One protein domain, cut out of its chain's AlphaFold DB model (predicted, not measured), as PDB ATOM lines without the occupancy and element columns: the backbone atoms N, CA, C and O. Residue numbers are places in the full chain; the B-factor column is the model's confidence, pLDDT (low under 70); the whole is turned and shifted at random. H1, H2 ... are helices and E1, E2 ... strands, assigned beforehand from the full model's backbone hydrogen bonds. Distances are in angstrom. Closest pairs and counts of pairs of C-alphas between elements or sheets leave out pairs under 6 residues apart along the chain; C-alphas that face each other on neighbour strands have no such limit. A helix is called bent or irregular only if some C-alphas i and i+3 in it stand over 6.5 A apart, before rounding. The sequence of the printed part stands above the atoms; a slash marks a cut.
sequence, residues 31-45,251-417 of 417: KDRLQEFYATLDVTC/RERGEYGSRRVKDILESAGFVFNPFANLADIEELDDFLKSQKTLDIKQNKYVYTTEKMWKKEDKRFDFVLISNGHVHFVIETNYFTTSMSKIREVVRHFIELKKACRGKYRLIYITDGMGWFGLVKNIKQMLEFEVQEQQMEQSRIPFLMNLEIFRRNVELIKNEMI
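Overview. This is residues 31 to 45 and 251 to 417 of the 417 residues of the protein "DpnII domain-containing protein" of Candidatus Bathyarchaeota archaeon (UniProt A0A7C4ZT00). A strongly twisted sheet of five strands makes the middle of three layers, with H4 and H6 on one face and H3 and H9 on the other. H8 runs side by side with H6, H1 packs on H8, and E1 and E2 both bend sharply. The printed part has 182 residues with nine named helices and five named strands, in the order H1 H2 H3 H4 H5 E1 E2 E3 H6 E4 H7 H8 E5 H9. The sheet, E1 E2 E3 E4 E5, is mixed, and the class is mixed, helices and strands. The whole is compact, with a radius of gyration of the C-alphas of 16.1 A and spans of 49 by 38 by 30 A.

Along the chain. H1, residues 31 to 39, begins at C-alpha 31 (35.645, 37.306, 52.135). After the cut come H2, residues 251 to 254, H3, 256 to 267, H4, 281 to 290, and H5, 295 to 298. E1, 302 to 309, bends by 78 degrees at residue 306, and E2, 314 to 322, by 75 degrees at residue 317. E3, 325 to 333, is 24.8 A long. H6, 339 to 356, 26.0 A, precedes E4, 361 to 366. H7, 369 to 373, H8, 375 to 392, 25.2 A, and E5, 399 to 401, follow. H9, 402 to 415, is irregular, with C-alphas 407 and 410 7.5 A apart, and ends at C-alpha 415 (50.052, 56.423, 42.989).

Arrangement. E1, E2 and E3 form a meander, each strand the antiparallel neighbour of the one before; N 304 and O 319 are 3.0 A apart, and N 320 and O 328 2.8 A. E3 and E4 are parallel, with N 331 and O 363 at 2.9 A, as are E4 and E5, with N 400 and O 364 at 2.8 A. E3, H6, E4 and E4, H7 H8, E5 are strand-helix-strand units, parallel neighbours joined through helices, with right-handed crossovers. H6 has a height over the sheet of 8.8 A, H3 8.1 A and H9 9.4 A. H4 is on the sheet, its closest C-alphas to E1 being Ile 281 and Trp 309, 5.6 A. H6 and H8 touch at a shallow tilt of 3 degrees, the same way, closest at the C-alphas of Val 346 and Asn 377, 6.9 A. H3 touches H9, closest at the C-alphas of Ile 264 and Arg 406, 6.1 A. H1 touches H8, closest at the C-alphas of Leu 34 and Lys 379, 6.7 A. H2 and H5 are not on the sheet, H5 only just with 4 pairs of C-alphas within 10 A; H7 is close to H6 but not clearly touching. In H1, H3 and H4 every O i to N i+4 pair is within hydrogen-bond range; in H6 11 of 14 are, in H8 13 of 14, in H9 8 of 10, and in H7 0 of 1, with 1 of 2 O i to N i+3 pairs; H2 and H5 are too short for an O i to N i+4 pair.

Size, cuts and confidence. The two C-alphas farthest apart are those of Thr 293 and Gly 373, 49.9 A. Residues 46 to 250 are not printed, and C-alphas 45 and 251 are 14.3 A apart across this cut. The link from H3 to H4, 13 residues, is long. The mean pLDDT of the printed part is 85.2; 25 residues are under 70, among them 251 to 254, 292 to 299 and 334 to 344.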
ATOM      1  N   LYS A  31      37.080  37.558  52.255       90.88
ATOM      2  CA  LYS A  31      35.645  37.306  52.135       90.88
ATOM      3  C   LYS A  31      34.883  38.568  51.733       90.88
ATOM      4  O   LYS A  31      34.099  38.505  50.792       90.88
ATOM      5  N   ASP A  32      35.123  39.692  52.397       90.44
ATOM      6  CA  ASP A  32      34.424  40.949  52.097       90.44
ATOM      7  C   ASP A  32      34.808  41.466  50.705       90.44
ATOM      8  O   ASP A  32      33.948  41.887  49.936       90.44
ATOM      9  N   ARG A  33      36.081  41.314  50.322       90.94
ATOM     10  CA  ARG A  33      36.548  41.620  48.961       90.94
ATOM     11  C   ARG A  33      35.890  40.746  47.902       90.94
ATOM     12  O   ARG A  33      35.572  41.212  46.815       90.94
ATOM     13  N   LEU A  34      35.679  39.468  48.213       92.19
ATOM     14  CA  LEU A  34      34.979  38.546  47.328       92.19
ATOM     15  C   LEU A  34      33.504  38.940  47.177       92.19
ATOM     16  O   LEU A  34      32.979  38.903  46.067       92.19
ATOM     17  N   GLN A  35      32.848  39.333  48.273       92.69
ATOM     18  CA  GLN A  35      31.476  39.844  48.254       92.69
ATOM     19  C   GLN A  35      31.376  41.112  47.406       92.69
ATOM     20  O   GLN A  35      30.543  41.157  46.507       92.69
ATOM     21  N   GLU A  36      32.248  42.098  47.631       93.12
ATOM     22  CA  GLU A  36      32.301  43.329  46.837       93.12
ATOM     23  C   GLU A  36      32.536  43.025  45.355       93.12
ATOM     24  O   GLU A  36      31.801  43.528  44.503       93.12
ATOM     25  N   PHE A  37      33.504  42.154  45.043       92.25
ATOM     26  CA  PHE A  37      33.812  41.763  43.671       92.25
ATOM     27  C   PHE A  37      32.577  41.237  42.943       92.25
ATOM     28  O   PHE A  37      32.292  41.708  41.850       92.25
ATOM     29  N   TYR A  38      31.818  40.312  43.545       91.81
ATOM     30  CA  TYR A  38      30.600  39.774  42.926       91.81
ATOM     31  C   TYR A  38      29.419  40.750  42.940       91.81
ATOM     32  O   TYR A  38      28.630  40.753  41.995       91.81
ATOM     33  N   ALA A  39      29.297  41.575  43.981       91.19
ATOM     34  CA  ALA A  39      28.242  42.578  44.101       91.19
ATOM     35  C   ALA A  39      28.347  43.653  43.018       91.19
ATOM     36  O   ALA A  39      27.332  44.150  42.544       91.19
ATOM     37  N   THR A  40      29.565  43.977  42.592       91.12
ATOM     38  CA  THR A  40      29.855  45.051  41.632       91.12
ATOM     39  C   THR A  40      30.069  44.554  40.199       91.12
ATOM     40  O   THR A  40      30.375  45.351  39.317       91.12
ATOM     41  N   LEU A  41      29.887  43.253  39.926       87.94
ATOM     42  CA  LEU A  41      29.998  42.738  38.559       87.94
ATOM     43  C   LEU A  41      28.929  43.337  37.652       87.94
ATOM     44  O   LEU A  41      27.742  43.316  37.983       87.94
ATOM     45  N   ASP A  42      29.357  43.780  36.477       83.50
ATOM     46  CA  ASP A  42      28.466  44.266  35.436       83.50
ATOM     47  C   ASP A  42      27.770  43.079  34.749       83.50
ATOM     48  O   ASP A  42      28.295  42.448  33.830       83.50
ATOM     49  N   VAL A  43      26.558  42.766  35.210       78.31
ATOM     50  CA  VAL A  43      25.698  41.737  34.605       78.31
ATOM     51  C   VAL A  43      25.019  42.213  33.314       78.31
ATOM     52  O   VAL A  43      24.242  41.468  32.727       78.31
ATOM     53  N   THR A  44      25.323  43.434  32.853       72.31
ATOM     54  CA  THR A  44      24.918  43.953  31.537       72.31
ATOM     55  C   THR A  44      25.975  43.711  30.450       72.31
ATOM     56  O   THR A  44      25.821  44.159  29.316       72.31
ATOM     57  N   CYS A  45      27.047  42.980  30.760       64.19
ATOM     58  CA  CYS A  45      27.981  42.490  29.745       64.19
ATOM     59  C   CYS A  45      27.383  41.292  28.990       64.19
ATOM     60  O   CYS A  45      26.415  40.687  29.434       64.19
ATOM     61  N   ARG A 251      33.857  39.982  17.275       48.78
ATOM     62  CA  ARG A 251      34.773  41.129  17.195       48.78
ATOM     63  C   ARG A 251      34.250  42.343  17.964       48.78
ATOM     64  O   ARG A 251      34.960  42.862  18.811       48.78
ATOM     65  N   GLU A 252      32.987  42.718  17.758       52.94
ATOM     66  CA  GLU A 252      32.365  43.853  18.462       52.94
ATOM     67  C   GLU A 252      32.235  43.615  19.977       52.94
ATOM     68  O   GLU A 252      32.336  44.553  20.768       52.94
ATOM     69  N   ARG A 253      32.062  42.349  20.391       57.84
ATOM     70  CA  ARG A 253      31.932  41.937  21.801       57.84
ATOM     71  C   ARG A 253      33.263  41.879  22.545       57.84
ATOM     72  O   ARG A 253      33.299  42.197  23.730       57.84
ATOM     73  N   GLY A 254      34.349  41.500  21.865       61.16
ATOM     74  CA  GLY A 254      35.692  41.485  22.456       61.16
ATOM     75  C   GLY A 254      36.174  42.876  22.881       61.16
ATOM     76  O   GLY A 254      36.920  42.995  23.844       61.16
ATOM     77  N   GLU A 255      35.686  43.928  22.219       71.56
ATOM     78  CA  GLU A 255      36.103  45.310  22.473       71.56
ATOM     79  C   GLU A 255      35.291  46.030  23.560       71.56
ATOM     80  O   GLU A 255      35.692  47.121  23.970       71.56
ATOM     81  N   TYR A 256      34.164  45.474  24.044       77.38
ATOM     82  CA  TYR A 256      33.319  46.154  25.044       77.38
ATOM     83  C   TYR A 256      34.144  46.572  26.258       77.38
ATOM     84  O   TYR A 256      34.126  47.727  26.671       77.38
ATOM     85  N   GLY A 257      34.919  45.640  26.794       79.94
ATOM     86  CA  GLY A 257      35.699  45.886  27.985       79.94
ATOM     87  C   GLY A 257      36.761  46.948  27.850       79.94
ATOM     88  O   GLY A 257      36.817  47.878  28.654       79.94
ATOM     89  N   SER A 258      37.568  46.835  26.803       86.81
ATOM     90  CA  SER A 258      38.597  47.815  26.481       86.81
ATOM     91  C   SER A 258      37.967  49.191  26.232       86.81
ATOM     92  O   SER A 258      38.474  50.195  26.728       86.81
ATOM     93  N   ARG A 259      36.800  49.256  25.573       88.31
ATOM     94  CA  ARG A 259      36.044  50.506  25.399       88.31
ATOM     95  C   ARG A 259      35.619  51.112  26.736       88.31
ATOM     96  O   ARG A 259      35.846  52.291  26.954       88.31
ATOM     97  N   ARG A 260      35.083  50.320  27.671       89.69
ATOM     98  CA  ARG A 260      34.674  50.834  28.992       89.69
ATOM     99  C   ARG A 260      35.858  51.277  29.847       89.69
ATOM    100  O   ARG A 260      35.741  52.267  30.561       89.69
ATOM    101  N   VAL A 261      36.991  50.578  29.776       93.31
ATOM    102  CA  VAL A 261      38.233  51.009  30.443       93.31
ATOM    103  C   VAL A 261      38.709  52.338  29.870       93.31
ATOM    104  O   VAL A 261      39.028  53.244  30.637       93.31
ATOM    105  N   LYS A 262      38.683  52.483  28.540       95.12
ATOM    106  CA  LYS A 262      38.967  53.744  27.856       95.12
ATOM    107  C   LYS A 262      38.045  54.870  28.339       95.12
ATOM    108  O   LYS A 262      38.557  55.890  28.785       95.12
ATOM    109  N   ASP A 263      36.729  54.653  28.342       95.06
ATOM    110  CA  ASP A 263      35.751  55.647  28.806       95.06
ATOM    111  C   ASP A 263      36.050  56.103  30.247       95.06
ATOM    112  O   ASP A 263      35.980  57.293  30.556       95.06
ATOM    113  N   ILE A 264      36.396  55.163  31.141       96.44
ATOM    114  CA  ILE A 264      36.739  55.455  32.543       96.44
ATOM    115  C   ILE A 264      38.018  56.296  32.630       96.44
ATOM    116  O   ILE A 264      38.047  57.274  33.374       96.44
ATOM    117  N   LEU A 265      39.063  55.931  31.882       97.38
ATOM    118  CA  LEU A 265      40.332  56.661  31.860       97.38
ATOM    119  C   LEU A 265      40.145  58.089  31.327       97.38
ATOM    120  O   LEU A 265      40.575  59.044  31.972       97.38
ATOM    121  N   GLU A 266      39.467  58.246  30.189       96.31
ATOM    122  CA  GLU A 266      39.204  59.551  29.570       96.31
ATOM    123  C   GLU A 266      38.343  60.439  30.481       96.31
ATOM    124  O   GLU A 266      38.672  61.605  30.700       96.31
ATOM    125  N   SER A 267      37.306  59.872  31.111       96.38
ATOM    126  CA  SER A 267      36.470  60.593  32.085       96.38
ATOM    127  C   SER A 267      37.249  61.027  33.334       96.38
ATOM    128  O   SER A 267      36.908  62.033  33.952       96.38
ATOM    129  N   ALA A 268      38.308  60.299  33.701       95.75
ATOM    130  CA  ALA A 268      39.208  60.648  34.801       95.75
ATOM    131  C   ALA A 268      40.327  61.632  34.393       95.75
ATOM    132  O   ALA A 268      41.192  61.970  35.212       95.75
ATOM    133  N   GLY A 269      40.322  62.103  33.140       94.62
ATOM    134  CA  GLY A 269      41.273  63.079  32.613       94.62
ATOM    135  C   GLY A 269      42.586  62.486  32.102       94.62
ATOM    136  O   GLY A 269      43.557  63.227  31.944       94.62
ATOM    137  N   PHE A 270      42.654  61.173  31.853       95.69
ATOM    138  CA  PHE A 270      43.774  60.605  31.105       95.69
ATOM    139  C   PHE A 270      43.669  60.984  29.627       95.69
ATOM    140  O   PHE A 270      42.592  60.939  29.036       95.69
ATOM    141  N   VAL A 271      44.808  61.286  29.005       94.31
ATOM    142  CA  VAL A 271      44.876  61.613  27.576       94.31
ATOM    143  C   VAL A 271      45.490  60.458  26.796       94.31
ATOM    144  O   VAL A 271      46.543  59.936  27.161       94.31
ATOM    145  N   PHE A 272      44.839  60.058  25.706       95.50
ATOM    146  CA  PHE A 272      45.365  59.020  24.829       95.50
ATOM    147  C   PHE A 272      46.571  59.521  24.032       95.50
ATOM    148  O   PHE A 272      46.509  60.566  23.383       95.50
ATOM    149  N   ASN A 273      47.641  58.732  24.006       93.88
ATOM    150  CA  ASN A 273      48.738  58.901  23.062       93.88
ATOM    151  C   ASN A 273      49.130  57.524  22.504       93.88
ATOM    152  O   ASN A 273      49.471  56.645  23.288       93.88
ATOM    153  N   PRO A 274      49.099  57.303  21.178       92.19
ATOM    154  CA  PRO A 274      49.304  55.972  20.607       92.19
ATOM    155  C   PRO A 274      50.751  55.465  20.683       92.19
ATOM    156  O   PRO A 274      50.977  54.255  20.594       92.19
ATOM    157  N   PHE A 275      51.743  56.365  20.754       91.94
ATOM    158  CA  PHE A 275      53.170  56.031  20.609       91.94
ATOM    159  C   PHE A 275      53.422  55.000  19.489       91.94
ATOM    160  O   PHE A 275      54.005  53.941  19.724       91.94
ATOM    161  N   ALA A 276      52.911  55.267  18.282       89.94
ATOM    162  CA  ALA A 276      52.788  54.269  17.210       89.94
ATOM    163  C   ALA A 276      54.118  53.603  16.805       89.94
ATOM    164  O   ALA A 276      54.127  52.444  16.404       89.94
ATOM    165  N   ASN A 277      55.238  54.315  16.958       91.38
ATOM    166  CA  ASN A 277      56.575  53.827  16.604       91.38
ATOM    167  C   ASN A 277      57.253  53.007  17.717       91.38
ATOM    168  O   ASN A 277      58.340  52.486  17.504       91.38
ATOM    169  N   LEU A 278      56.638  52.913  18.899       92.62
ATOM    170  CA  LEU A 278      57.174  52.216  20.067       92.62
ATOM    171  C   LEU A 278      56.234  51.063  20.395       92.62
ATOM    172  O   LEU A 278      55.200  51.251  21.037       92.62
ATOM    173  N   ALA A 279      56.545  49.879  19.874       92.00
ATOM    174  CA  ALA A 279      55.714  48.692  20.067       92.00
ATOM    175  C   ALA A 279      56.000  47.989  21.401       92.00
ATOM    176  O   ALA A 279      55.102  47.350  21.951       92.00
ATOM    177  N   ASP A 280      57.229  48.103  21.908       95.69
ATOM    178  CA  ASP A 280      57.653  47.502  23.168       95.69
ATOM    179  C   ASP A 280      57.571  48.499  24.338       95.69
ATOM    180  O   ASP A 280      57.861  49.686  24.195       95.69
ATOM    181  N   ILE A 281      57.148  48.007  25.499       94.75
ATOM    182  CA  ILE A 281      57.013  48.776  26.739       94.75
ATOM    183  C   ILE A 281      58.355  49.227  27.329       94.75
ATOM    184  O   ILE A 281      58.412  50.324  27.879       94.75
ATOM    185  N   GLU A 282      59.427  48.439  27.222       93.94
ATOM    186  CA  GLU A 282      60.747  48.841  27.727       93.94
ATOM    187  C   GLU A 282      61.343  49.932  26.823       93.94
ATOM    188  O   GLU A 282      61.808  50.955  27.325       93.94
ATOM    189  N   GLU A 283      61.200  49.796  25.498       94.62
ATOM    190  CA  GLU A 283      61.554  50.853  24.530       94.62
ATOM    191  C   GLU A 283      60.763  52.151  24.776       94.62
ATOM    192  O   GLU A 283      61.308  53.253  24.678       94.62
ATOM    193  N   LEU A 284      59.473  52.030  25.108       94.12
ATOM    194  CA  LEU A 284      58.627  53.167  25.460       94.12
ATOM    195  C   LEU A 284      59.100  53.855  26.742       94.12
ATOM    196  O   LEU A 284      59.201  55.080  26.767       94.12
ATOM    197  N   ASP A 285      59.396  53.096  27.793       91.88
ATOM    198  CA  ASP A 285      59.851  53.649  29.070       91.88
ATOM    199  C   ASP A 285      61.217  54.351  28.927       91.88
ATOM    200  O   ASP A 285      61.409  55.454  29.443       91.88
ATOM    201  N   ASP A 286      62.143  53.784  28.149       92.56
ATOM    202  CA  ASP A 286      63.434  54.412  27.841       92.56
ATOM    203  C   ASP A 286      63.272  55.691  27.009       92.56
ATOM    204  O   ASP A 286      63.904  56.717  27.298       92.56
ATOM    205  N   PHE A 287      62.381  55.671  26.012       92.19
ATOM    206  CA  PHE A 287      62.023  56.866  25.256       92.19
ATOM    207  C   PHE A 287      61.489  57.957  26.186       92.19
ATOM    208  O   PHE A 287      61.995  59.076  26.144       92.19
ATOM    209  N   LEU A 288      60.526  57.645  27.058       90.44
ATOM    210  CA  LEU A 288      59.923  58.616  27.973       90.44
ATOM    211  C   LEU A 288      60.958  59.228  28.937       90.44
ATOM    212  O   LEU A 288      60.968  60.447  29.109       90.44
ATOM    213  N   LYS A 289      61.890  58.424  29.470       87.75
ATOM    214  CA  LYS A 289      63.000  58.894  30.326       87.75
ATOM    215  C   LYS A 289      63.980  59.817  29.603       87.75
ATOM    216  O   LYS A 289      64.537  60.731  30.210       87.75
ATOM    217  N   SER A 290      64.228  59.570  28.315       85.88
ATOM    218  CA  SER A 290      65.184  60.354  27.517       85.88
ATOM    219  C   SER A 290      64.694  61.773  27.199       85.88
ATOM    220  O   SER A 290      65.483  62.668  26.877       85.88
ATOM    221  N   GLN A 291      63.388  62.004  27.307       78.94
ATOM    222  CA  GLN A 291      62.742  63.237  26.893       78.94
ATOM    223  C   GLN A 291      62.772  64.280  28.015       78.94
ATOM    224  O   GLN A 291      61.937  64.300  28.915       78.94
ATOM    225  N   LYS A 292      63.719  65.219  27.928       63.91
ATOM    226  CA  LYS A 292      63.884  66.312  28.908       63.91
ATOM    227  C   LYS A 292      62.746  67.348  28.892       63.91
ATOM    228  O   LYS A 292      62.609  68.121  29.840       63.91
ATOM    229  N   THR A 293      61.958  67.393  27.818       54.75
ATOM    230  CA  THR A 293      60.975  68.453  27.527       54.75
ATOM    231  C   THR A 293      59.677  67.919  26.926       54.75
ATOM    232  O   THR A 293      59.030  68.642  26.176       54.75
ATOM    233  N   LEU A 294      59.281  66.669  27.198       54.91
ATOM    234  CA  LEU A 294      57.977  66.193  26.724       54.91
ATOM    235  C   LEU A 294      56.887  67.173  27.197       54.91
ATOM    236  O   LEU A 294      56.685  67.362  28.399       54.91
ATOM    237  N   ASP A 295      56.153  67.748  26.241       54.28
ATOM    238  CA  ASP A 295      54.948  68.571  26.460       54.28
ATOM    239  C   ASP A 295      53.811  67.790  27.156       54.28
ATOM    240  O   ASP A 295      52.736  68.323  27.420       54.28
ATOM    241  N   ILE A 296      54.076  66.547  27.579       52.59
ATOM    242  CA  ILE A 296      53.327  65.834  28.625       52.59
ATOM    243  C   ILE A 296      53.214  66.682  29.905       52.59
ATOM    244  O   ILE A 296      52.297  66.473  30.687       52.59
ATOM    245  N   LYS A 297      54.042  67.718  30.104       49.66
ATOM    246  CA  LYS A 297      53.818  68.713  31.169       49.66
ATOM    247  C   LYS A 297      52.428  69.378  31.144       49.66
ATOM    248  O   LYS A 297      52.004  69.837  32.201       49.66
ATOM    249  N   GLN A 298      51.708  69.412  30.014       52.31
ATOM    250  CA  GLN A 298      50.299  69.846  30.005       52.31
ATOM    251  C   GLN A 298      49.324  68.748  30.466       52.31
ATOM    252  O   GLN A 298      48.316  69.069  31.089       52.31
ATOM    253  N   ASN A 299      49.639  67.467  30.234       60.28
ATOM    254  CA  ASN A 299      48.784  66.326  30.573       60.28
ATOM    255  C   ASN A 299      49.489  65.383  31.551       60.28
ATOM    256  O   ASN A 299      50.216  64.477  31.156       60.28
ATOM    257  N   LYS A 300      49.220  65.574  32.847       80.50
ATOM    258  CA  LYS A 300      49.811  64.802  33.952       80.50
ATOM    259  C   LYS A 300      49.602  63.281  33.837       80.50
ATOM    260  O   LYS A 300      50.415  62.523  34.353       80.50
ATOM    261  N   TYR A 301      48.543  62.840  33.157       93.44
ATOM    262  CA  TYR A 301      48.156  61.434  33.048       93.44
ATOM    263  C   TYR A 301      47.898  61.060  31.587       93.44
ATOM    264  O   TYR A 301      47.026  61.628  30.928       93.44
ATOM    265  N   VAL A 302      48.658  60.097  31.078       94.75
ATOM    266  CA  VAL A 302      48.596  59.618  29.693       94.75
ATOM    267  C   VAL A 302      48.329  58.118  29.695       94.75
ATOM    268  O   VAL A 302      48.757  57.406  30.604       94.75
ATOM    269  N   TYR A 303      47.642  57.615  28.675       96.81
ATOM    270  CA  TYR A 303      47.578  56.180  28.424       96.81
ATOM    271  C   TYR A 303      47.815  55.850  26.949       96.81
ATOM    272  O   TYR A 303      47.532  56.647  26.056       96.81
ATOM    273  N   THR A 304      48.325  54.648  26.702       96.50
ATOM    274  CA  THR A 304      48.441  54.039  25.371       96.50
ATOM    275  C   THR A 304      47.887  52.624  25.405       96.50
ATOM    276  O   THR A 304      47.683  52.069  26.484       96.50
ATOM    277  N   THR A 305      47.667  52.027  24.237       95.88
ATOM    278  CA  THR A 305      47.153  50.661  24.105       95.88
ATOM    279  C   THR A 305      48.126  49.728  23.388       95.88
ATOM    280  O   THR A 305      49.043  50.196  22.707       95.88
ATOM    281  N   GLU A 306      47.894  48.418  23.518       92.38
ATOM    282  CA  GLU A 306      48.506  47.351  22.708       92.38
ATOM    283  C   GLU A 306      50.048  47.369  22.690       92.38
ATOM    284  O   GLU A 306      50.674  47.350  21.625       92.38
ATOM    285  N   LYS A 307      50.686  47.410  23.867       95.50
ATOM    286  CA  LYS A 307      52.158  47.369  23.977       95.50
ATOM    287  C   LYS A 307      52.647  45.977  24.336       95.50
ATOM    288  O   LYS A 307      52.136  45.340  25.255       95.50
ATOM    289  N   MET A 308      53.643  45.506  23.594       95.00
ATOM    290  CA  MET A 308      54.326  44.249  23.876       95.00
ATOM    291  C   MET A 308      55.344  44.447  24.992       95.00
ATOM    292  O   MET A 308      55.994  45.479  25.077       95.00
ATOM    293  N   TRP A 309      55.526  43.423  25.805       95.12
ATOM    294  CA  TRP A 309      56.676  43.225  26.657       95.12
ATOM    295  C   TRP A 309      57.426  42.018  26.119       95.12
ATOM    296  O   TRP A 309      57.122  40.876  26.472       95.12
ATOM    297  N   LYS A 310      58.374  42.265  25.209       92.81
ATOM    298  CA  LYS A 310      59.100  41.207  24.483       92.81
ATOM    299  C   LYS A 310      59.750  40.197  25.427       92.81
ATOM    300  O   LYS A 310      59.778  39.011  25.120       92.81
ATOM    301  N   LYS A 311      60.239  40.660  26.583       90.88
ATOM    302  CA  LYS A 311      60.894  39.821  27.593       90.88
ATOM    303  C   LYS A 311      59.991  38.702  28.126       90.88
ATOM    304  O   LYS A 311      60.475  37.597  28.344       90.88
ATOM    305  N   GLU A 312      58.709  38.992  28.329       90.06
ATOM    306  CA  GLU A 312      57.731  38.058  28.906       90.06
ATOM    307  C   GLU A 312      56.739  37.529  27.852       90.06
ATOM    308  O   GLU A 312      55.728  36.930  28.208       90.06
ATOM    309  N   ASP A 313      56.997  37.792  26.561       90.69
ATOM    310  CA  ASP A 313      56.114  37.479  25.424       90.69
ATOM    311  C   ASP A 313      54.638  37.844  25.683       90.69
ATOM    312  O   ASP A 313      53.699  37.088  25.416       90.69
ATOM    313  N   LYS A 314      54.421  39.026  26.271       90.81
ATOM    314  CA  LYS A 314      53.095  39.462  26.716       90.81
ATOM    315  C   LYS A 314      52.703  40.782  26.082       90.81
ATOM    316  O   LYS A 314      53.472  41.729  26.112       90.81
ATOM    317  N   ARG A 315      51.480  40.879  25.564       92.00
ATOM    318  CA  ARG A 315      50.859  42.160  25.210       92.00
ATOM    319  C   ARG A 315      49.976  42.658  26.341       92.00
ATOM    320  O   ARG A 315      49.201  41.858  26.864       92.00
ATOM    321  N   PHE A 316      50.092  43.938  26.673       93.94
ATOM    322  CA  PHE A 316      49.183  44.647  27.565       93.94
ATOM    323  C   PHE A 316      48.196  45.486  26.758       93.94
ATOM    324  O   PHE A 316      48.594  46.199  25.829       93.94
ATOM    325  N   ASP A 317      46.930  45.436  27.158       93.06
ATOM    326  CA  ASP A 317      45.856  46.171  26.493       93.06
ATOM    327  C   ASP A 317      45.988  47.676  26.731       93.06
ATOM    328  O   ASP A 317      45.784  48.458  25.806       93.06
ATOM    329  N   PHE A 318      46.385  48.083  27.946       97.12
ATOM    330  CA  PHE A 318      46.665  49.482  28.281       97.12
ATOM    331  C   PHE A 318      47.964  49.642  29.066       97.12
ATOM    332  O   PHE A 318      48.349  48.788  29.864       97.12
ATOM    333  N   VAL A 319      48.600  50.794  28.888       97.69
ATOM    334  CA  VAL A 319      49.774  51.231  29.645       97.69
ATOM    335  C   VAL A 319      49.526  52.653  30.129       97.69
ATOM    336  O   VAL A 319      49.212  53.526  29.318       97.69
ATOM    337  N   LEU A 320      49.646  52.881  31.439       97.44
ATOM    338  CA  LEU A 320      49.430  54.184  32.068       97.44
ATOM    339  C   LEU A 320      50.762  54.866  32.370       97.44
ATOM    340  O   LEU A 320      51.660  54.282  32.986       97.44
ATOM    341  N   ILE A 321      50.854  56.124  31.956       95.00
ATOM    342  CA  ILE A 321      52.075  56.919  31.926       95.00
ATOM    343  C   ILE A 321      51.841  58.228  32.679       95.00
ATOM    344  O   ILE A 321      50.816  58.889  32.514       95.00
ATOM    345  N   SER A 322      52.809  58.610  33.500       92.12
ATOM    346  CA  SER A 322      52.869  59.903  34.189       92.12
ATOM    347  C   SER A 322      54.332  60.252  34.415       92.12
ATOM    348  O   SER A 322      55.176  59.364  34.457       92.12
ATOM    349  N   ASN A 323      54.647  61.545  34.497       87.00
ATOM    350  CA  ASN A 323      55.986  62.034  34.845       87.00
ATOM    351  C   ASN A 323      57.144  61.409  34.030       87.00
ATOM    352  O   ASN A 323      58.256  61.287  34.531       87.00
ATOM    353  N   GLY A 324      56.898  61.028  32.769       86.81
ATOM    354  CA  GLY A 324      57.913  60.411  31.904       86.81
ATOM    355  C   GLY A 324      58.225  58.942  32.220       86.81
ATOM    356  O   GLY A 324      59.275  58.454  31.813       86.81
ATOM    357  N   HIS A 325      57.330  58.238  32.916       90.38
ATOM    358  CA  HIS A 325      57.500  56.840  33.307       90.38
ATOM    359  C   HIS A 325      56.238  56.012  33.070       90.38
ATOM    360  O   HIS A 325      55.112  56.504  33.195       90.38
ATOM    361  N   VAL A 326      56.426  54.729  32.768       94.31
ATOM    362  CA  VAL A 326      55.344  53.740  32.789       94.31
ATOM    363  C   VAL A 326      55.105  53.275  34.229       94.31
ATOM    364  O   VAL A 326      55.988  52.692  34.849       94.31
ATOM    365  N   HIS A 327      53.896  53.489  34.757       94.25
ATOM    366  CA  HIS A 327      53.552  53.112  36.137       94.25
ATOM    367  C   HIS A 327      52.702  51.843  36.210       94.25
ATOM    368  O   HIS A 327      52.997  50.933  36.990       94.25
ATOM    369  N   PHE A 328      51.641  51.780  35.403       96.44
ATOM    370  CA  PHE A 328      50.687  50.677  35.422       96.44
ATOM    371  C   PHE A 328      50.547  50.048  34.043       96.44
ATOM    372  O   PHE A 328      50.609  50.727  33.018       96.44
ATOM    373  N   VAL A 329      50.289  48.748  34.043       96.62
ATOM    374  CA  VAL A 329      49.904  47.976  32.863       96.62
ATOM    375  C   VAL A 329      48.565  47.317  33.153       96.62
ATOM    376  O   VAL A 329      48.365  46.778  34.240       96.62
ATOM    377  N   ILE A 330      47.630  47.399  32.212       95.50
ATOM    378  CA  ILE A 330      46.278  46.870  32.375       95.50
ATOM    379  C   ILE A 330      46.055  45.765  31.358       95.50
ATOM    380  O   ILE A 330      46.271  45.948  30.161       95.50
ATOM    381  N   GLU A 331      45.555  44.646  31.857       91.12
ATOM    382  CA  GLU A 331      44.986  43.584  31.049       91.12
ATOM    383  C   GLU A 331      43.471  43.546  31.255       91.12
ATOM    384  O   GLU A 331      42.974  43.509  32.383       91.12
ATOM    385  N   THR A 332      42.738  43.515  30.153       86.69
ATOM    386  CA  THR A 332      41.294  43.354  30.100       86.69
ATOM    387  C   THR A 332      40.949  41.968  29.586       86.69
ATOM    388  O   THR A 332      41.416  41.522  28.546       86.69
ATOM    389  N   ASN A 333      40.094  41.256  30.309       77.75
ATOM    390  CA  ASN A 333      39.649  39.944  29.874       77.75
ATOM    391  C   ASN A 333      38.144  39.825  30.022       77.75
ATOM    392  O   ASN A 333      37.595  39.652  31.119       77.75
ATOM    393  N   TYR A 334      37.511  39.961  28.868       69.12
ATOM    394  CA  TYR A 334      36.078  39.942  28.699       69.12
ATOM    395  C   TYR A 334      35.737  38.592  28.098       69.12
ATOM    396  O   TYR A 334      36.069  38.278  26.948       69.12
ATOM    397  N   PHE A 335      35.204  37.721  28.947       62.16
ATOM    398  CA  PHE A 335      35.043  36.333  28.589       62.16
ATOM    399  C   PHE A 335      33.802  36.149  27.762       62.16
ATOM    400  O   PHE A 335      32.681  36.092  28.260       62.16
ATOM    401  N   THR A 336      34.058  35.892  26.489       52.31
ATOM    402  CA  THR A 336      33.023  35.445  25.593       52.31
ATOM    403  C   THR A 336      32.899  33.898  25.700       52.31
ATOM    404  O   THR A 336      32.014  33.400  26.376       52.31
ATOM    405  N   THR A 337      33.754  33.040  25.139       44.09
ATOM    406  CA  THR A 337      33.277  31.663  24.783       44.09
ATOM    407  C   THR A 337      33.711  30.388  25.564       44.09
ATOM    408  O   THR A 337      33.300  29.302  25.139       44.09
ATOM    409  N   SER A 338      34.504  30.377  26.656       41.59
ATOM    410  CA  SER A 338      34.885  29.064  27.266       41.59
ATOM    411  C   SER A 338      35.473  29.053  28.688       41.59
ATOM    412  O   SER A 338      36.498  29.681  28.936       41.59
ATOM    413  N   MET A 339      34.928  28.189  29.562       43.22
ATOM    414  CA  MET A 339      35.374  27.974  30.955       43.22
ATOM    415  C   MET A 339      36.771  27.337  31.123       43.22
ATOM    416  O   MET A 339      37.390  27.518  32.170       43.22
ATOM    417  N   SER A 340      37.275  26.566  30.147       41.44
ATOM    418  CA  SER A 340      38.591  25.901  30.242       41.44
ATOM    419  C   SER A 340      39.754  26.890  30.173       41.44
ATOM    420  O   SER A 340      40.675  26.779  30.977       41.44
ATOM    421  N   LYS A 341      39.651  27.919  29.319       60.69
ATOM    422  CA  LYS A 341      40.644  29.002  29.228       60.69
ATOM    423  C   LYS A 341      40.815  29.734  30.561       60.69
ATOM    424  O   LYS A 341      41.923  30.097  30.919       60.69
ATOM    425  N   ILE A 342      39.752  29.876  31.355       59.72
ATOM    426  CA  ILE A 342      39.783  30.716  32.561       59.72
ATOM    427  C   ILE A 342      40.710  30.159  33.661       59.72
ATOM    428  O   ILE A 342      41.315  30.918  34.416       59.72
ATOM    429  N   ARG A 343      40.869  28.831  33.766       61.28
ATOM    430  CA  ARG A 343      41.752  28.234  34.787       61.28
ATOM    431  C   ARG A 343      43.235  28.405  34.464       61.28
ATOM    432  O   ARG A 343      44.006  28.695  35.373       61.28
ATOM    433  N   GLU A 344      43.612  28.250  33.198       66.38
ATOM    434  CA  GLU A 344      44.974  28.532  32.716       66.38
ATOM    435  C   GLU A 344      45.307  30.016  32.888       66.38
ATOM    436  O   GLU A 344      46.374  30.378  33.376       66.38
ATOM    437  N   VAL A 345      44.319  30.857  32.599       71.69
ATOM    438  CA  VAL A 345      44.386  32.308  32.714       71.69
ATOM    439  C   VAL A 345      44.681  32.787  34.151       71.69
ATOM    440  O   VAL A 345      45.500  33.680  34.336       71.69
ATOM    441  N   VAL A 346      44.105  32.173  35.192       78.25
ATOM    442  CA  VAL A 346      44.383  32.565  36.595       78.25
ATOM    443  C   VAL A 346      45.846  32.336  36.978       78.25
ATOM    444  O   VAL A 346      46.456  33.194  37.614       78.25
ATOM    445  N   ARG A 347      46.419  31.187  36.592       82.38
ATOM    446  CA  ARG A 347      47.838  30.899  36.846       82.38
ATOM    447  C   ARG A 347      48.725  31.891  36.093       82.38
ATOM    448  O   ARG A 347      49.622  32.464  36.705       82.38
ATOM    449  N   HIS A 348      48.403  32.133  34.822       83.88
ATOM    450  CA  HIS A 348      49.102  33.098  33.974       83.88
ATOM    451  C   HIS A 348      49.147  34.495  34.602       83.88
ATOM    452  O   HIS A 348      50.195  35.128  34.603       83.88
ATOM    453  N   PHE A 349      48.062  34.973  35.220       84.81
ATOM    454  CA  PHE A 349      48.088  36.287  35.877       84.81
ATOM    455  C   PHE A 349      48.920  36.343  37.140       84.81
ATOM    456  O   PHE A 349      49.556  37.361  37.391       84.81
ATOM    457  N   ILE A 350      48.930  35.276  37.936       89.00
ATOM    458  CA  ILE A 350      49.800  35.217  39.113       89.00
ATOM    459  C   ILE A 350      51.267  35.261  38.667       89.00
ATOM    460  O   ILE A 350      52.068  35.979  39.259       89.00
ATOM    461  N   GLU A 351      51.620  34.522  37.614       90.94
ATOM    462  CA  GLU A 351      52.965  34.529  37.027       90.94
ATOM    463  C   GLU A 351      53.318  35.904  36.444       90.94
ATOM    464  O   GLU A 351      54.361  36.461  36.781       90.94
ATOM    465  N   LEU A 352      52.409  36.515  35.681       91.06
ATOM    466  CA  LEU A 352      52.605  37.843  35.105       91.06
ATOM    467  C   LEU A 352      52.730  38.934  36.176       91.06
ATOM    468  O   LEU A 352      53.605  39.793  36.077       91.06
ATOM    469  N   LYS A 353      51.913  38.890  37.240       92.62
ATOM    470  CA  LYS A 353      52.023  39.815  38.379       92.62
ATOM    471  C   LYS A 353      53.394  39.697  39.041       92.62
ATOM    472  O   LYS A 353      54.003  40.720  39.337       92.62
ATOM    473  N   LYS A 354      53.905  38.471  39.216       92.75
ATOM    474  CA  LYS A 354      55.256  38.226  39.745       92.75
ATOM    475  C   LYS A 354      56.346  38.779  38.832       92.75
ATOM    476  O   LYS A 354      57.292  39.366  39.344       92.75
ATOM    477  N   ALA A 355      56.216  38.614  37.515       92.50
ATOM    478  CA  ALA A 355      57.175  39.144  36.546       92.50
ATOM    479  C   ALA A 355      57.220  40.681  36.564       92.50
ATOM    480  O   ALA A 355      58.296  41.271  36.492       92.50
ATOM    481  N   CYS A 356      56.063  41.332  36.730       91.94
ATOM    482  CA  CYS A 356      55.947  42.791  36.788       91.94
ATOM    483  C   CYS A 356      56.567  43.421  38.052       91.94
ATOM    484  O   CYS A 356      56.781  44.634  38.071       91.94
ATOM    485  N   ARG A 357      56.859  42.639  39.103       90.62
ATOM    486  CA  ARG A 357      57.351  43.150  40.395       90.62
ATOM    487  C   ARG A 357      58.558  44.067  40.233       90.62
ATOM    488  O   ARG A 357      59.531  43.735  39.559       90.62
ATOM    489  N   GLY A 358      58.493  45.225  40.887       87.56
ATOM    490  CA  GLY A 358      59.554  46.235  40.856       87.56
ATOM    491  C   GLY A 358      59.747  46.933  39.502       87.56
ATOM    492  O   GLY A 358      60.621  47.788  39.404       87.56
ATOM    493  N   LYS A 359      58.950  46.593  38.480       89.94
ATOM    494  CA  LYS A 359      58.964  47.236  37.159       89.94
ATOM    495  C   LYS A 359      57.665  47.979  36.875       89.94
ATOM    496  O   LYS A 359      57.687  49.188  36.693       89.94
ATOM    497  N   TYR A 360      56.541  47.263  36.872       91.75
ATOM    498  CA  TYR A 360      55.225  47.793  36.518       91.75
ATOM    499  C   TYR A 360      54.171  47.315  37.514       91.75
ATOM    500  O   TYR A 360      54.235  46.198  38.029       91.75
ATOM    501  N   ARG A 361      53.141  48.123  37.764       93.56
ATOM    502  CA  ARG A 361      51.985  47.682  38.550       93.56
ATOM    503  C   ARG A 361      50.921  47.106  37.619       93.56
ATOM    504  O   ARG A 361      50.285  47.830  36.861       93.56
ATOM    505  N   LEU A 362      50.740  45.788  37.669       94.38
ATOM    506  CA  LEU A 362      49.697  45.104  36.904       94.38
ATOM    507  C   LEU A 362      48.312  45.347  37.515       94.38
ATOM    508  O   LEU A 362      48.114  45.085  38.702       94.38
ATOM    509  N   ILE A 363      47.361  45.758  36.678       94.81
ATOM    510  CA  ILE A 363      45.920  45.737  36.936       94.81
ATOM    511  C   ILE A 363      45.285  44.750  35.958       94.81
ATOM    512  O   ILE A 363      45.601  44.708  34.772       94.81
ATOM    513  N   TYR A 364      44.363  43.954  36.465       91.38
ATOM    514  CA  TYR A 364      43.621  42.959  35.728       91.38
ATOM    515  C   TYR A 364      42.125  43.218  35.886       91.38
ATOM    516  O   TYR A 364      41.590  43.179  36.996       91.38
ATOM    517  N   ILE A 365      41.452  43.474  34.766       89.44
ATOM    518  CA  ILE A 365      40.041  43.859  34.716       89.44
ATOM    519  C   ILE A 365      39.236  42.773  34.018       89.44
ATOM    520  O   ILE A 365      39.599  42.306  32.938       89.44
ATOM    521  N   THR A 366      38.093  42.406  34.595       84.19
ATOM    522  CA  THR A 366      37.182  41.436  33.984       84.19
ATOM    523  C   THR A 366      35.699  41.820  34.064       84.19
ATOM    524  O   THR A 366      35.293  42.580  34.942       84.19
ATOM    525  N   ASP A 367      34.893  41.278  33.144       70.19
ATOM    526  CA  ASP A 367      33.430  41.452  33.036       70.19
ATOM    527  C   ASP A 367      32.609  40.614  34.017       70.19
ATOM    528  O   ASP A 367      31.418  40.846  34.213       70.19
ATOM    529  N   GLY A 368      33.224  39.629  34.665       65.81
ATOM    530  CA  GLY A 368      32.672  39.043  35.878       65.81
ATOM    531  C   GLY A 368      31.663  37.913  35.721       65.81
ATOM    532  O   GLY A 368      31.656  37.015  36.563       65.81
ATOM    533  N   MET A 369      30.830  37.866  34.679       71.50
ATOM    534  CA  MET A 369      29.760  36.853  34.662       71.50
ATOM    535  C   MET A 369      30.282  35.418  34.522       71.50
ATOM    536  O   MET A 369      29.850  34.521  35.253       71.50
ATOM    537  N   GLY A 370      31.295  35.200  33.674       72.56
ATOM    538  CA  GLY A 370      31.989  33.909  33.580       72.56
ATOM    539  C   GLY A 370      32.650  33.472  34.899       72.56
ATOM    540  O   GLY A 370      32.875  32.280  35.133       72.56
ATOM    541  N   TRP A 371      32.899  34.415  35.813       78.81
ATOM    542  CA  TRP A 371      33.589  34.171  37.076       78.81
ATOM    543  C   TRP A 371      32.691  33.658  38.187       78.81
ATOM    544  O   TRP A 371      33.191  33.024  39.115       78.81
ATOM    545  N   PHE A 372      31.366  33.777  38.063       81.06
ATOM    546  CA  PHE A 372      30.437  33.147  39.004       81.06
ATOM    547  C   PHE A 372      30.620  31.618  39.093       81.06
ATOM    548  O   PHE A 372      30.190  30.997  40.071       81.06
ATOM    549  N   GLY A 373      31.225  30.973  38.086       79.88
ATOM    550  CA  GLY A 373      31.605  29.554  38.116       79.88
ATOM    551  C   GLY A 373      32.914  29.253  38.866       79.88
ATOM    552  O   GLY A 373      33.156  28.103  39.253       79.88
ATOM    553  N   LEU A 374      33.731  30.278  39.116       83.38
ATOM    554  CA  LEU A 374      35.156  30.204  39.458       83.38
ATOM    555  C   LEU A 374      35.499  30.896  40.778       83.38
ATOM    556  O   LEU A 374      36.614  31.364  40.988       83.38
ATOM    557  N   VAL A 375      34.551  30.891  41.711       87.06
ATOM    558  CA  VAL A 375      34.690  31.496  43.043       87.06
ATOM    559  C   VAL A 375      35.970  31.076  43.766       87.06
ATOM    560  O   VAL A 375      36.642  31.913  44.362       87.06
ATOM    561  N   LYS A 376      36.367  29.801  43.647       87.69
ATOM    562  CA  LYS A 376      37.631  29.294  44.199       87.69
ATOM    563  C   LYS A 376      38.849  30.025  43.622       87.69
ATOM    564  O   LYS A 376      39.755  30.359  44.371       87.69
ATOM    565  N   ASN A 377      38.871  30.246  42.310       86.94
ATOM    566  CA  ASN A 377      39.983  30.887  41.617       86.94
ATOM    567  C   ASN A 377      40.063  32.381  41.940       86.94
ATOM    568  O   ASN A 377      41.147  32.864  42.239       86.94
ATOM    569  N   ILE A 378      38.927  33.089  41.960       88.62
ATOM    570  CA  ILE A 378      38.891  34.495  42.394       88.62
ATOM    571  C   ILE A 378      39.385  34.614  43.836       88.62
ATOM    572  O   ILE A 378      40.235  35.446  44.122       88.62
ATOM    573  N   LYS A 379      38.926  33.736  44.739       90.38
ATOM    574  CA  LYS A 379      39.421  33.709  46.121       90.38
ATOM    575  C   LYS A 379      40.940  33.527  46.178       90.38
ATOM    576  O   LYS A 379      41.589  34.266  46.901       90.38
ATOM    577  N   GLN A 380      41.500  32.603  45.395       90.75
ATOM    578  CA  GLN A 380      42.953  32.407  45.314       90.75
ATOM    579  C   GLN A 380      43.686  33.655  44.804       90.75
ATOM    580  O   GLN A 380      44.739  33.993  45.334       90.75
ATOM    581  N   MET A 381      43.135  34.358  43.809       90.44
ATOM    582  CA  MET A 381      43.708  35.617  43.321       90.44
ATOM    583  C   MET A 381      43.654  36.716  44.384       90.44
ATOM    584  O   MET A 381      44.638  37.420  44.561       90.44
ATOM    585  N   LEU A 382      42.554  36.833  45.130       91.50
ATOM    586  CA  LEU A 382      42.432  37.803  46.223       91.50
ATOM    587  C   LEU A 382      43.367  37.474  47.397       91.50
ATOM    588  O   LEU A 382      43.962  38.376  47.974       91.50
ATOM    589  N   GLU A 383      43.534  36.194  47.741       91.69
ATOM    590  CA  GLU A 383      44.515  35.751  48.745       91.69
ATOM    591  C   GLU A 383      45.943  36.089  48.318       91.69
ATOM    592  O   GLU A 383      46.723  36.591  49.123       91.69
ATOM    593  N   PHE A 384      46.267  35.845  47.048       91.56
ATOM    594  CA  PHE A 384      47.547  36.231  46.468       91.56
ATOM    595  C   PHE A 384      47.732  37.754  46.475       91.56
ATOM    596  O   PHE A 384      48.794  38.230  46.850       91.56
ATOM    597  N   GLU A 385      46.697  38.531  46.151       89.75
ATOM    598  CA  GLU A 385      46.775  39.992  46.206       89.75
ATOM    599  C   GLU A 385      47.116  40.507  47.605       89.75
ATOM    600  O   GLU A 385      47.974  41.372  47.740       89.75
ATOM    601  N   VAL A 386      46.473  39.965  48.642       88.69
ATOM    602  CA  VAL A 386      46.755  40.354  50.032       88.69
ATOM    603  C   VAL A 386      48.229  40.112  50.376       88.69
ATOM    604  O   VAL A 386      48.827  40.912  51.091       88.69
ATOM    605  N   GLN A 387      48.839  39.049  49.841       88.94
ATOM    606  CA  GLN A 387      50.274  38.792  49.993       88.94
ATOM    607  C   GLN A 387      51.122  39.806  49.211       88.94
ATOM    608  O   GLN A 387      52.096  40.327  49.750       88.94
ATOM    609  N   GLU A 388      50.753  40.134  47.967       87.75
ATOM    610  CA  GLU A 388      51.472  41.136  47.164       87.75
ATOM    611  C   GLU A 388      51.429  42.530  47.798       87.75
ATOM    612  O   GLU A 388      52.443  43.225  47.819       87.75
ATOM    613  N   GLN A 389      50.292  42.934  48.367       85.62
ATOM    614  CA  GLN A 389      50.127  44.245  49.007       85.62
ATOM    615  C   GLN A 389      51.003  44.406  50.257       85.62
ATOM    616  O   GLN A 389      51.448  45.515  50.556       85.62
ATOM    617  N   GLN A 390      51.327  43.307  50.948       83.69
ATOM    618  CA  GLN A 390      52.301  43.317  52.045       83.69
ATOM    619  C   GLN A 390      53.733  43.584  51.555       83.69
ATOM    620  O   GLN A 390      54.544  44.105  52.318       83.69
ATOM    621  N   MET A 391      54.043  43.247  50.299       85.06
ATOM    622  CA  MET A 391      55.368  43.440  49.703       85.06
ATOM    623  C   MET A 391      55.501  44.783  48.972       85.06
ATOM    624  O   MET A 391      56.481  45.491  49.180       85.06
ATOM    625  N   GLU A 392      54.538  45.144  48.120       78.44
ATOM    626  CA  GLU A 392      54.627  46.321  47.237       78.44
ATOM    627  C   GLU A 392      54.088  47.619  47.870       78.44
ATOM    628  O   GLU A 392      54.201  48.676  47.252       78.44
ATOM    629  N   GLN A 393      53.498  47.561  49.074       77.12
ATOM    630  CA  GLN A 393      52.863  48.688  49.790       77.12
ATOM    631  C   GLN A 393      51.863  49.522  48.953       77.12
ATOM    632  O   GLN A 393      51.477  50.619  49.356       77.12
ATOM    633  N   SER A 394      51.410  49.013  47.804       83.81
ATOM    634  CA  SER A 394      50.366  49.637  46.989       83.81
ATOM    635  C   SER A 394      48.996  49.287  47.553       83.81
ATOM    636  O   SER A 394      48.752  48.159  47.987       83.81
ATOM    637  N   ARG A 395      48.085  50.262  47.533       85.19
ATOM    638  CA  ARG A 395      46.690  50.057  47.944       85.19
ATOM    639  C   ARG A 395      45.795  49.696  46.767       85.19
ATOM    640  O   ARG A 395      44.636  49.361  46.991       85.19
ATOM    641  N   ILE A 396      46.316  49.747  45.540       90.44
ATOM    642  CA  ILE A 396      45.574  49.418  44.326       90.44
ATOM    643  C   ILE A 396      45.367  47.908  44.232       90.44
ATOM    644  O   ILE A 396      46.341  47.150  44.227       90.44
ATOM    645  N   PRO A 397      44.110  47.448  44.119       90.38
ATOM    646  CA  PRO A 397      43.848  46.065  43.773       90.38
ATOM    647  C   PRO A 397      44.437  45.689  42.413       90.38
ATOM    648  O   PRO A 397      44.286  46.419  41.439       90.38
ATOM    649  N   PHE A 398      45.067  44.524  42.306       90.75
ATOM    650  CA  PHE A 398      45.456  44.015  40.996       90.75
ATOM    651  C   PHE A 398      44.255  43.363  40.304       90.75
ATOM    652  O   PHE A 398      44.168  43.435  39.089       90.75
ATOM    653  N   LEU A 399      43.327  42.731  41.034       91.31
ATOM    654  CA  LEU A 399      42.120  42.129  40.458       91.31
ATOM    655  C   LEU A 399      40.911  43.051  40.640       91.31
ATOM    656  O   LEU A 399      40.479  43.318  41.763       91.31
ATOM    657  N   MET A 400      40.319  43.474  39.527       92.12
ATOM    658  CA  MET A 400      39.177  44.383  39.494       92.12
ATOM    659  C   MET A 400      38.113  43.926  38.487       92.12
ATOM    660  O   MET A 400      38.380  43.210  37.523       92.12
ATOM    661  N   ASN A 401      36.881  44.373  38.698       91.19
ATOM    662  CA  ASN A 401      35.903  44.530  37.621       91.19
ATOM    663  C   ASN A 401      35.833  46.019  37.229       91.19
ATOM    664  O   ASN A 401      36.523  46.849  37.825       91.19
ATOM    665  N   LEU A 402      35.010  46.373  36.240       90.19
ATOM    666  CA  LEU A 402      34.889  47.763  35.774       90.19
ATOM    667  C   LEU A 402      34.506  48.757  36.871       90.19
ATOM    668  O   LEU A 402      35.020  49.871  36.885       90.19
ATOM    669  N   GLU A 403      33.607  48.375  37.773       91.75
ATOM    670  CA  GLU A 403      33.137  49.261  38.836       91.75
ATOM    671  C   GLU A 403      34.216  49.475  39.901       91.75
ATOM    672  O   GLU A 403      34.471  50.608  40.305       91.75
ATOM    673  N   ILE A 404      34.930  48.417  40.293       93.88
ATOM    674  CA  ILE A 404      36.083  48.539  41.193       93.88
ATOM    675  C   ILE A 404      37.171  49.399  40.538       93.88
ATOM    676  O   ILE A 404      37.724  50.278  41.198       93.88
ATOM    677  N   PHE A 405      37.451  49.206  39.247       95.38
ATOM    678  CA  PHE A 405      38.419  50.028  38.519       95.38
ATOM    679  C   PHE A 405      38.010  51.505  38.496       95.38
ATOM    680  O   PHE A 405      38.806  52.366  38.867       95.38
ATOM    681  N   ARG A 406      36.744  51.794  38.170       95.31
ATOM    682  CA  ARG A 406      36.172  53.148  38.199       95.31
ATOM    683  C   ARG A 406      36.351  53.819  39.560       95.31
ATOM    684  O   ARG A 406      36.814  54.952  39.614       95.31
ATOM    685  N   ARG A 407      36.044  53.120  40.657       95.00
ATOM    686  CA  ARG A 407      36.195  53.646  42.028       95.00
ATOM    687  C   ARG A 407      37.647  53.922  42.416       95.00
ATOM    688  O   ARG A 407      37.898  54.780  43.255       95.00
ATOM    689  N   ASN A 408      38.596  53.198  41.826       95.56
ATOM    690  CA  ASN A 408      40.015  53.293  42.166       95.56
ATOM    691  C   ASN A 408      40.823  54.183  41.209       95.56
ATOM    692  O   ASN A 408      42.006  54.393  41.463       95.56
ATOM    693  N   VAL A 409      40.228  54.745  40.149       96.19
ATOM    694  CA  VAL A 409      40.971  55.512  39.129       96.19
ATOM    695  C   VAL A 409      41.713  56.727  39.704       96.19
ATOM    696  O   VAL A 409      42.852  56.995  39.325       96.19
ATOM    697  N   GLU A 410      41.137  57.414  40.693       94.62
ATOM    698  CA  GLU A 410      41.808  58.534  41.366       94.62
ATOM    699  C   GLU A 410      42.931  58.070  42.301       94.62
ATOM    700  O   GLU A 410      43.974  58.717  42.396       94.62
ATOM    701  N   LEU A 411      42.775  56.913  42.951       94.06
ATOM    702  CA  LEU A 411      43.854  56.323  43.741       94.06
ATOM    703  C   LEU A 411      45.020  55.902  42.834       94.06
ATOM    704  O   LEU A 411      46.173  56.133  43.191       94.06
ATOM    705  N   ILE A 412      44.724  55.367  41.641       95.56
ATOM    706  CA  ILE A 412      45.728  55.041  40.618       95.56
ATOM    707  C   ILE A 412      46.491  56.310  40.235       95.56
ATOM    708  O   ILE A 412      47.715  56.327  40.302       95.56
ATOM    709  N   LYS A 413      45.785  57.406  39.929       93.88
ATOM    710  CA  LYS A 413      46.403  58.707  39.618       93.88
ATOM    711  C   LYS A 413      47.298  59.231  40.738       93.88
ATOM    712  O   LYS A 413      48.345  59.801  40.443       93.88
ATOM    713  N   ASN A 414      46.908  59.055  41.997       92.25
ATOM    714  CA  ASN A 414      47.716  59.475  43.146       92.25
ATOM    715  C   ASN A 414      48.994  58.642  43.291       92.25
ATOM    716  O   ASN A 414      50.035  59.173  43.657       92.25
ATOM    717  N   GLU A 415      48.924  57.353  42.964       92.12
ATOM    718  CA  GLU A 415      50.052  56.423  42.989       92.12
ATOM    719  C   GLU A 415      51.000  56.540  41.771       92.12
ATOM    720  O   GLU A 415      52.057  55.902  41.763       92.12
ATOM    721  N   MET A 416      50.619  57.330  40.756       91.31
ATOM    722  CA  MET A 416      51.400  57.659  39.549       91.31
ATOM    723  C   MET A 416      52.185  58.982  39.654       91.31
ATOM    724  O   MET A 416      52.827  59.395  38.686       91.31
ATOM    725  N   ILE A 417      52.074  59.692  40.779       83.06
ATOM    726  CA  ILE A 417      52.835  60.920  41.062       83.06
ATOM    727  C   ILE A 417      54.155  60.513  41.695       83.06
ATOM    728  O   ILE A 417      55.188  61.017  41.199       83.06
TER     729      ILE A 417